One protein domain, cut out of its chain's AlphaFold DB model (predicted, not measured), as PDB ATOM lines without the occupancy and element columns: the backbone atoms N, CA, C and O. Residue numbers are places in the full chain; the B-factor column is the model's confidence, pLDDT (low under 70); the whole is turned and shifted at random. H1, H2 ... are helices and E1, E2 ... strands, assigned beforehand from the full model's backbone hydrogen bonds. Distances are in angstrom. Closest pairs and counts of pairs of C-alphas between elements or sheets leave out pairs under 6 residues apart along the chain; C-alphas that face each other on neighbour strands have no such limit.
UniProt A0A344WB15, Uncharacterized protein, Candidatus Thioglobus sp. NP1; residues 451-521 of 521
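What this domain is: This is residues 451 to 521 of the 521 residues of an uncharacterized protein of Candidatus Thioglobus sp. NP1 (UniProt A0A344WB15). A small hairpin, E1 and E2, makes one end of the domain, with three helices beside it, H1 and H3 crossing steeply. A long loop, residues 489 to 510, reaches the opposite end near Asn 501. The 71 printed residues have E1, E2, H1, H2 and H3 in that order, an antiparallel sheet and a mixed class; the whole is compact, with radius of gyration of the C-alphas 11.1 A and spans 32 by 24 by 20 A.

Where its parts are: E1, residues 452 to 456, 11.3 A, begins at C-alpha 452 (125.159, 281.999, 329.081). E2 is 459 to 462, 9.7 A; H1 463 to 472, 14.1 A; H2 477 to 488, 16.7 A. H3, 511 to 519, 11.8 A, ends at C-alpha 519 (122.734, 295.860, 339.779).

How they stand to each other: E1 and E2 are antiparallel at 153 degrees; N 453 and O 461 are 2.9 A apart, within hydrogen-bond range. The closest C-alphas of E1 and H2, Gly 454 and Leu 487, are 7.0 A apart; those of E2 and H3, Val 461 and Val 517, 7.1 A. H1 and H3 touch at a steep tilt of 59 degrees, opposite ways, closest at C-alphas 469 and 516, 5.8 A. H2 is close to but not clearly touching H1, C-alphas 470 and 480 being 7.4 A apart. Every O i to N i+4 pair is within hydrogen-bond range in H1, H2 and H3.

The domain as a whole: The farthest C-alphas, Asn 501 and Arg 521, are 32.3 A apart. The printed part has no cut; the link H2 to H3 is long. Low-confidence residues include 451 to 460.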
ATOM      1  N   GLU A 451     128.815 284.476 327.209       62.19
ATOM      2  CA  GLU A 451     128.320 283.100 327.264       62.19
ATOM      3  C   GLU A 451     127.337 282.926 328.426       62.19
ATOM      4  O   GLU A 451     127.541 283.404 329.547       62.19
ATOM      5  N   PHE A 452     126.235 282.239 328.134       60.22
ATOM      6  CA  PHE A 452     125.159 281.999 329.081       60.22
ATOM      7  C   PHE A 452     125.610 281.013 330.163       60.22
ATOM      8  O   PHE A 452     125.734 279.815 329.915       60.22
ATOM      9  N   VAL A 453     125.818 281.513 331.381       65.94
ATOM     10  CA  VAL A 453     126.142 280.691 332.558       65.94
ATOM     11  C   VAL A 453     124.875 280.039 333.122       65.94
ATOM     12  O   VAL A 453     124.934 278.940 333.671       65.94
ATOM     13  N   GLY A 454     123.723 280.696 332.967       66.50
ATOM     14  CA  GLY A 454     122.409 280.193 333.360       66.50
ATOM     15  C   GLY A 454     121.414 281.326 333.619       66.50
ATOM     16  O   GLY A 454     121.734 282.500 333.435       66.50
ATOM     17  N   ALA A 455     120.197 280.981 334.044       64.94
ATOM     18  CA  ALA A 455     119.174 281.953 334.423       64.94
ATOM     19  C   ALA A 455     118.821 281.805 335.905       64.94
ATOM     20  O   ALA A 455     118.587 280.693 336.379       64.94
ATOM     21  N   ILE A 456     118.774 282.922 336.630       63.91
ATOM     22  CA  ILE A 456     118.436 282.963 338.056       63.91
ATOM     23  C   ILE A 456     117.307 283.961 338.230       63.91
ATOM     24  O   ILE A 456     117.441 285.117 337.845       63.91
ATOM     25  N   SER A 457     116.177 283.510 338.777       58.81
ATOM     26  CA  SER A 457     114.995 284.357 338.987       58.81
ATOM     27  C   SER A 457     114.517 285.090 337.714       58.81
ATOM     28  O   SER A 457     114.046 286.221 337.765       58.81
ATOM     29  N   GLY A 458     114.677 284.456 336.544       58.94
ATOM     30  CA  GLY A 458     114.331 285.042 335.242       58.94
ATOM     31  C   GLY A 458     115.391 285.970 334.631       58.94
ATOM     32  O   GLY A 458     115.219 286.399 333.491       58.94
ATOM     33  N   GLU A 459     116.502 286.245 335.321       65.06
ATOM     34  CA  GLU A 459     117.605 287.067 334.811       65.06
ATOM     35  C   GLU A 459     118.720 286.203 334.203       65.06
ATOM     36  O   GLU A 459     119.110 285.175 334.760       65.06
ATOM     37  N   ILE A 460     119.229 286.612 333.038       64.81
ATOM     38  CA  ILE A 460     120.301 285.920 332.308       64.81
ATOM     39  C   ILE A 460     121.646 286.298 332.938       64.81
ATOM     40  O   ILE A 460     122.044 287.460 332.901       64.81
ATOM     41  N   VAL A 461     122.371 285.310 333.463       70.62
ATOM     42  CA  VAL A 461     123.737 285.484 333.971       70.62
ATOM     43  C   VAL A 461     124.731 285.139 332.864       70.62
ATOM     44  O   VAL A 461     124.771 283.998 332.398       70.62
ATOM     45  N   THR A 462     125.545 286.112 332.453       74.38
ATOM     46  CA  THR A 462     126.656 285.910 331.506       74.38
ATOM     47  C   THR A 462     127.986 285.718 332.232       74.38
ATOM     48  O   THR A 462     128.111 286.081 333.406       74.38
ATOM     49  N   VAL A 463     128.999 285.176 331.550       69.94
ATOM     50  CA  VAL A 463     130.359 285.009 332.102       69.94
ATOM     51  C   VAL A 463     130.936 286.342 332.607       69.94
ATOM     52  O   VAL A 463     131.484 286.390 333.705       69.94
ATOM     53  N   ALA A 464     130.713 287.449 331.900       70.06
ATOM     54  CA  ALA A 464     131.179 288.781 332.284       70.06
ATOM     55  C   ALA A 464     130.516 289.308 333.566       70.06
ATOM     56  O   ALA A 464     131.197 289.842 334.445       70.06
ATOM     57  N   ILE A 465     129.191 289.156 333.696       75.50
ATOM     58  CA  ILE A 465     128.472 289.526 334.928       75.50
ATOM     59  C   ILE A 465     128.954 288.638 336.078       75.50
ATOM     60  O   ILE A 465     129.181 289.109 337.194       75.50
ATOM     61  N   HIS A 466     129.171 287.358 335.783       77.12
ATOM     62  CA  HIS A 466     129.606 286.374 336.751       77.12
ATOM     63  C   HIS A 466     130.997 286.680 337.321       77.12
ATOM     64  O   HIS A 466     131.158 286.709 338.544       77.12
ATOM     65  N   ASP A 467     131.971 286.986 336.464       79.44
ATOM     66  CA  ASP A 467     133.335 287.347 336.861       79.44
ATOM     67  C   ASP A 467     133.403 288.710 337.556       79.44
ATOM     68  O   ASP A 467     134.160 288.886 338.516       79.44
ATOM     69  N   PHE A 468     132.565 289.666 337.141       81.94
ATOM     70  CA  PHE A 468     132.433 290.943 337.836       81.94
ATOM     71  C   PHE A 468     131.944 290.748 339.276       81.94
ATOM     72  O   PHE A 468     132.564 291.259 340.212       81.94
ATOM     73  N   CYS A 469     130.859 289.998 339.471       82.75
ATOM     74  CA  CYS A 469     130.284 289.788 340.797       82.75
ATOM     75  C   CYS A 469     131.177 288.938 341.694       82.75
ATOM     76  O   CYS A 469     131.321 289.240 342.876       82.75
ATOM     77  N   LYS A 470     131.869 287.949 341.121       83.94
ATOM     78  CA  LYS A 470     132.935 287.209 341.798       83.94
ATOM     79  C   LYS A 470     134.000 288.143 342.373       83.94
ATOM     80  O   LYS A 470     134.329 288.036 343.553       83.94
ATOM     81  N   ALA A 471     134.532 289.053 341.553       83.69
ATOM     82  CA  ALA A 471     135.584 289.976 341.969       83.69
ATOM     83  C   ALA A 471     135.082 291.009 342.989       83.69
ATOM     84  O   ALA A 471     135.772 291.289 343.967       83.69
ATOM     85  N   ASN A 472     133.878 291.547 342.782       84.25
ATOM     86  CA  ASN A 472     133.288 292.569 343.646       84.25
ATOM     87  C   ASN A 472     132.947 292.033 345.046       84.25
ATOM     88  O   ASN A 472     133.121 292.737 346.036       84.25
ATOM     89  N   LEU A 473     132.503 290.777 345.126       81.81
ATOM     90  CA  LEU A 473     132.141 290.110 346.380       81.81
ATOM     91  C   LEU A 473     133.304 289.322 347.002       81.81
ATOM     92  O   LEU A 473     133.140 288.695 348.044       81.81
ATOM     93  N   GLY A 474     134.485 289.325 346.372       81.06
ATOM     94  CA  GLY A 474     135.662 288.607 346.869       81.06
ATOM     95  C   GLY A 474     135.476 287.087 346.952       81.06
ATOM     96  O   GLY A 474     136.076 286.438 347.810       81.06
ATOM     97  N   LEU A 475     134.638 286.509 346.088       81.50
ATOM     98  CA  LEU A 475     134.324 285.081 346.106       81.50
ATOM     99  C   LEU A 475     135.500 284.244 345.586       81.50
ATOM    100  O   LEU A 475     136.162 284.592 344.606       81.50
ATOM    101  N   SER A 476     135.739 283.099 346.230       82.50
ATOM    102  CA  SER A 476     136.771 282.150 345.806       82.50
ATOM    103  C   SER A 476     136.374 281.410 344.518       82.50
ATOM    104  O   SER A 476     135.193 281.279 344.200       82.50
ATOM    105  N   GLU A 477     137.350 280.851 343.794       79.50
ATOM    106  CA  GLU A 477     137.072 280.004 342.619       79.50
ATOM    107  C   GLU A 477     136.190 278.793 342.967       79.50
ATOM    108  O   GLU A 477     135.334 278.387 342.190       79.50
ATOM    109  N   LYS A 478     136.336 278.263 344.187       79.06
ATOM    110  CA  LYS A 478     135.515 277.153 344.681       79.06
ATOM    111  C   LYS A 478     134.048 277.546 344.839       79.06
ATOM    112  O   LYS A 478     133.173 276.752 344.507       79.06
ATOM    113  N   ASN A 479     133.776 278.777 345.279       80.19
ATOM    114  CA  ASN A 479     132.409 279.302 345.368       80.19
ATOM    115  C   ASN A 479     131.764 279.384 343.991       80.19
ATOM    116  O   ASN A 479     130.598 279.042 343.827       80.19
ATOM    117  N   ILE A 480     132.541 279.769 342.989       77.06
ATOM    118  CA  ILE A 480     132.081 279.840 341.607       77.06
ATOM    119  C   ILE A 480     131.754 278.460 341.035       77.06
ATOM    120  O   ILE A 480     130.699 278.277 340.422       77.06
ATOM    121  N   GLU A 481     132.606 277.463 341.259       79.25
ATOM    122  CA  GLU A 481     132.319 276.088 340.841       79.25
ATOM    123  C   GLU A 481     131.082 275.523 341.553       79.25
ATOM    124  O   GLU A 481     130.232 274.892 340.918       79.25
ATOM    125  N   LEU A 482     130.944 275.797 342.854       78.44
ATOM    126  CA  LEU A 482     129.790 275.401 343.657       78.44
ATOM    127  C   LEU A 482     128.496 276.022 343.119       78.44
ATOM    128  O   LEU A 482     127.505 275.316 342.931       78.44
ATOM    129  N   PHE A 483     128.537 277.314 342.801       79.38
ATOM    130  CA  PHE A 483     127.435 278.058 342.204       79.38
ATOM    131  C   PHE A 483     127.005 277.469 340.860       79.38
ATOM    132  O   PHE A 483     125.833 277.147 340.678       79.38
ATOM    133  N   LYS A 484     127.944 277.262 339.927       77.50
ATOM    134  CA  LYS A 484     127.641 276.703 338.595       77.50
ATOM    135  C   LYS A 484     127.038 275.300 338.701       77.50
ATOM    136  O   LYS A 484     126.060 274.983 338.020       77.50
ATOM    137  N   LYS A 485     127.579 274.467 339.594       78.06
ATOM    138  CA  LYS A 485     127.081 273.109 339.847       78.06
ATOM    139  C   LYS A 485     125.674 273.114 340.458       78.06
ATOM    140  O   LYS A 485     124.838 272.311 340.048       78.06
ATOM    141  N   ALA A 486     125.406 274.029 341.389       75.56
ATOM    142  CA  ALA A 486     124.102 274.174 342.028       75.56
ATOM    143  C   ALA A 486     123.045 274.772 341.094       75.56
ATOM    144  O   ALA A 486     121.892 274.338 341.115       75.56
ATOM    145  N   LEU A 487     123.451 275.690 340.215       75.81
ATOM    146  CA  LEU A 487     122.614 276.251 339.159       75.81
ATOM    147  C   LEU A 487     122.211 275.179 338.139       75.81
ATOM    148  O   LEU A 487     121.029 275.010 337.858       75.81
ATOM    149  N   THR A 488     123.176 274.392 337.656       72.00
ATOM    150  CA  THR A 488     122.919 273.302 336.695       72.00
ATOM    151  C   THR A 488     122.065 272.193 337.311       72.00
ATOM    152  O   THR A 488     121.264 271.562 336.627       72.00
ATOM    153  N   GLY A 489     122.228 271.946 338.612       70.19
ATOM    154  CA  GLY A 489     121.469 270.936 339.338       70.19
ATOM    155  C   GLY A 489     120.106 271.390 339.864       70.19
ATOM    156  O   GLY A 489     119.420 270.579 340.480       70.19
ATOM    157  N   GLY A 490     119.713 272.654 339.668       73.19
ATOM    158  CA  GLY A 490     118.429 273.182 340.149       73.19
ATOM    159  C   GLY A 490     118.318 273.315 341.675       73.19
ATOM    160  O   GLY A 490     117.219 273.442 342.200       73.19
ATOM    161  N   TYR A 491     119.440 273.291 342.400       72.88
ATOM    162  CA  TYR A 491     119.491 273.370 343.866       72.88
ATOM    163  C   TYR A 491     120.279 274.585 344.368       72.88
ATOM    164  O   TYR A 491     120.771 274.587 345.495       72.88
ATOM    165  N   LEU A 492     120.387 275.638 343.551       70.88
ATOM    166  CA  LEU A 492     121.094 276.875 343.900       70.88
ATOM    167  C   LEU A 492     120.638 277.458 345.248       70.88
ATOM    168  O   LEU A 492     121.461 277.872 346.056       70.88
ATOM    169  N   TYR A 493     119.338 277.401 345.539       71.06
ATOM    170  CA  TYR A 493     118.763 277.874 346.802       71.06
ATOM    171  C   TYR A 493     118.903 276.890 347.969       71.06
ATOM    172  O   TYR A 493     118.332 277.137 349.026       71.06
ATOM    173  N   ASN A 494     119.639 275.790 347.814       69.19
ATOM    174  CA  ASN A 494     119.900 274.813 348.877       69.19
ATOM    175  C   ASN A 494     121.374 274.798 349.316       69.19
ATOM    176  O   ASN A 494     121.719 274.105 350.268       69.19
ATOM    177  N   VAL A 495     122.247 275.547 348.633       71.81
ATOM    178  CA  VAL A 495     123.698 275.564 348.866       71.81
ATOM    179  C   VAL A 495     124.184 277.004 348.754       71.81
ATOM    180  O   VAL A 495     124.011 277.580 347.691       71.81
ATOM    181  N   GLY A 496     124.774 277.592 349.800       78.25
ATOM    182  CA  GLY A 496     125.345 278.952 349.765       78.25
ATOM    183  C   GLY A 496     126.862 278.996 349.513       78.25
ATOM    184  O   GLY A 496     127.496 277.941 349.412       78.25
ATOM    185  N   PRO A 497     127.461 280.199 349.403       78.38
ATOM    186  CA  PRO A 497     128.903 280.359 349.202       78.38
ATOM    187  C   PRO A 497     129.722 279.834 350.395       78.38
ATOM    188  O   PRO A 497     129.309 279.929 351.546       78.38
ATOM    189  N   GLU A 498     130.907 279.285 350.134       77.44
ATOM    190  CA  GLU A 498     131.891 278.892 351.150       77.44
ATOM    191  C   GLU A 498     132.529 280.147 351.769       77.44
ATOM    192  O   GLU A 498     133.155 280.965 351.083       77.44
ATOM    193  N   VAL A 499     132.370 280.289 353.081       74.12
ATOM    194  CA  VAL A 499     132.980 281.311 353.935       74.12
ATOM    195  C   VAL A 499     133.958 280.649 354.914       74.12
ATOM    196  O   VAL A 499     134.106 279.428 354.954       74.12
ATOM    197  N   THR A 500     134.655 281.435 355.737       70.31
ATOM    198  CA  THR A 500     135.712 280.945 356.648       70.31
ATOM    199  C   THR A 500     135.275 279.838 357.614       70.31
ATOM    200  O   THR A 500     136.120 279.061 358.053       70.31
ATOM    201  N   ASN A 501     133.977 279.743 357.916       60.59
ATOM    202  CA  ASN A 501     133.398 278.773 358.849       60.59
ATOM    203  C   ASN A 501     132.588 277.650 358.157       60.59
ATOM    204  O   ASN A 501     131.864 276.929 358.841       60.59
ATOM    205  N   GLY A 502     132.687 277.491 356.829       69.25
ATOM    206  CA  GLY A 502     131.929 276.505 356.039       69.25
ATOM    207  C   GLY A 502     131.016 277.151 354.989       69.25
ATOM    208  O   GLY A 502     131.192 278.317 354.655       69.25
ATOM    209  N   THR A 503     130.043 276.420 354.440       69.75
ATOM    210  CA  THR A 503     129.063 276.979 353.488       69.75
ATOM    211  C   THR A 503     128.016 277.834 354.197       69.75
ATOM    212  O   THR A 503     127.496 277.449 355.242       69.75
ATOM    213  N   GLU A 504     127.687 278.991 353.630       72.62
ATOM    214  CA  GLU A 504     126.648 279.876 354.144       72.62
ATOM    215  C   GLU A 504     125.256 279.225 354.012       72.62
ATOM    216  O   GLU A 504     124.865 278.767 352.940       72.62
ATOM    217  N   PHE A 505     124.487 279.208 355.105       65.62
ATOM    218  CA  PHE A 505     123.124 278.653 355.153       65.62
ATOM    219  C   PHE A 505     122.069 279.716 355.503       65.62
ATOM    220  O   PHE A 505     121.068 279.425 356.157       65.62
ATOM    221  N   SER A 506     122.278 280.965 355.080       63.31
ATOM    222  CA  SER A 506     121.315 282.052 355.288       63.31
ATOM    223  C   SER A 506     120.136 281.957 354.302       63.31
ATOM    224  O   SER A 506     120.226 281.286 353.271       63.31
ATOM    225  N   ALA A 507     119.001 282.597 354.616       62.53
ATOM    226  CA  ALA A 507     117.889 282.757 353.664       62.53
ATOM    227  C   ALA A 507     118.294 283.639 352.468       62.53
ATOM    228  O   ALA A 507     117.830 283.431 351.354       62.53
ATOM    229  N   ASN A 508     119.245 284.541 352.711       64.56
ATOM    230  CA  ASN A 508     119.852 285.441 351.739       64.56
ATOM    231  C   ASN A 508     121.112 284.823 351.103       64.56
ATOM    232  O   ASN A 508     122.026 285.530 350.686       64.56
ATOM    233  N   ARG A 509     121.201 283.493 351.050       73.81
ATOM    234  CA  ARG A 509     122.324 282.782 350.430       73.81
ATOM    235  C   ARG A 509     122.388 283.118 348.947       73.81
ATOM    236  O   ARG A 509     121.380 283.052 348.250       73.81
ATOM    237  N   TRP A 510     123.574 283.498 348.485       79.00
ATOM    238  CA  TRP A 510     123.775 284.115 347.170       79.00
ATOM    239  C   TRP A 510     123.006 285.421 346.942       79.00
ATOM    240  O   TRP A 510     123.097 285.942 345.842       79.00
ATOM    241  N   GLN A 511     122.305 286.000 347.923       80.50
ATOM    242  CA  GLN A 511     121.543 287.238 347.722       80.50
ATOM    243  C   GLN A 511     122.463 288.387 347.332       80.50
ATOM    244  O   GLN A 511     122.174 289.068 346.368       80.50
ATOM    245  N   GLU A 512     123.624 288.536 347.973       79.75
ATOM    246  CA  GLU A 512     124.610 289.549 347.570       79.75
ATOM    247  C   GLU A 512     125.086 289.346 346.123       79.75
ATOM    248  O   GLU A 512     125.354 290.301 345.392       79.75
ATOM    249  N   TYR A 513     125.159 288.087 345.689       80.88
ATOM    250  CA  TYR A 513     125.499 287.721 344.322       80.88
ATOM    251  C   TYR A 513     124.355 288.025 343.348       80.88
ATOM    252  O   TYR A 513     124.594 288.617 342.300       80.88
ATOM    253  N   ILE A 514     123.118 287.679 343.704       80.12
ATOM    254  CA  ILE A 514     121.899 287.961 342.939       80.12
ATOM    255  C   ILE A 514     121.682 289.476 342.827       80.12
ATOM    256  O   ILE A 514     121.428 289.977 341.738       80.12
ATOM    257  N   ASP A 515     121.883 290.220 343.910       82.69
ATOM    258  CA  ASP A 515     121.813 291.681 343.947       82.69
ATOM    259  C   ASP A 515     122.906 292.302 343.073       82.69
ATOM    260  O   ASP A 515     122.660 293.269 342.352       82.69
ATOM    261  N   CYS A 516     124.114 291.732 343.081       82.50
ATOM    262  CA  CYS A 516     125.187 292.169 342.199       82.50
ATOM    263  C   CYS A 516     124.844 291.941 340.718       82.50
ATOM    264  O   CYS A 516     125.041 292.857 339.914       82.50
ATOM    265  N   VAL A 517     124.292 290.769 340.373       77.81
ATOM    266  CA  VAL A 517     123.796 290.442 339.025       77.81
ATOM    267  C   VAL A 517     122.708 291.441 338.614       77.81
ATOM    268  O   VAL A 517     122.816 292.052 337.552       77.81
ATOM    269  N   GLY A 518     121.732 291.694 339.490       71.81
ATOM    270  CA  GLY A 518     120.642 292.643 339.256       71.81
ATOM    271  C   GLY A 518     121.093 294.105 339.147       71.81
ATOM    272  O   GLY A 518     120.504 294.882 338.395       71.81
ATOM    273  N   SER A 519     122.174 294.498 339.836       70.06
ATOM    274  CA  SER A 519     122.734 295.860 339.779       70.06
ATOM    275  C   SER A 519     123.474 296.182 338.476       70.06
ATOM    276  O   SER A 519     123.777 297.347 338.213       70.06
ATOM    277  N   LYS A 520     123.795 295.158 337.673       60.69
ATOM    278  CA  LYS A 520     124.591 295.260 336.442       60.69
ATOM    279  C   LYS A 520     123.761 295.347 335.159       60.69
ATOM    280  O   LYS A 520     124.325 295.180 334.078       60.69
ATOM    281  N   ARG A 521     122.463 295.641 335.290       49.84
ATOM    282  CA  ARG A 521     121.595 296.023 334.168       49.84
ATOM    283  C   ARG A 521     122.137 297.198 333.359       49.84
ATOM    284  O   ARG A 521     122.694 298.142 333.966       49.84
TER     285      ARG A 521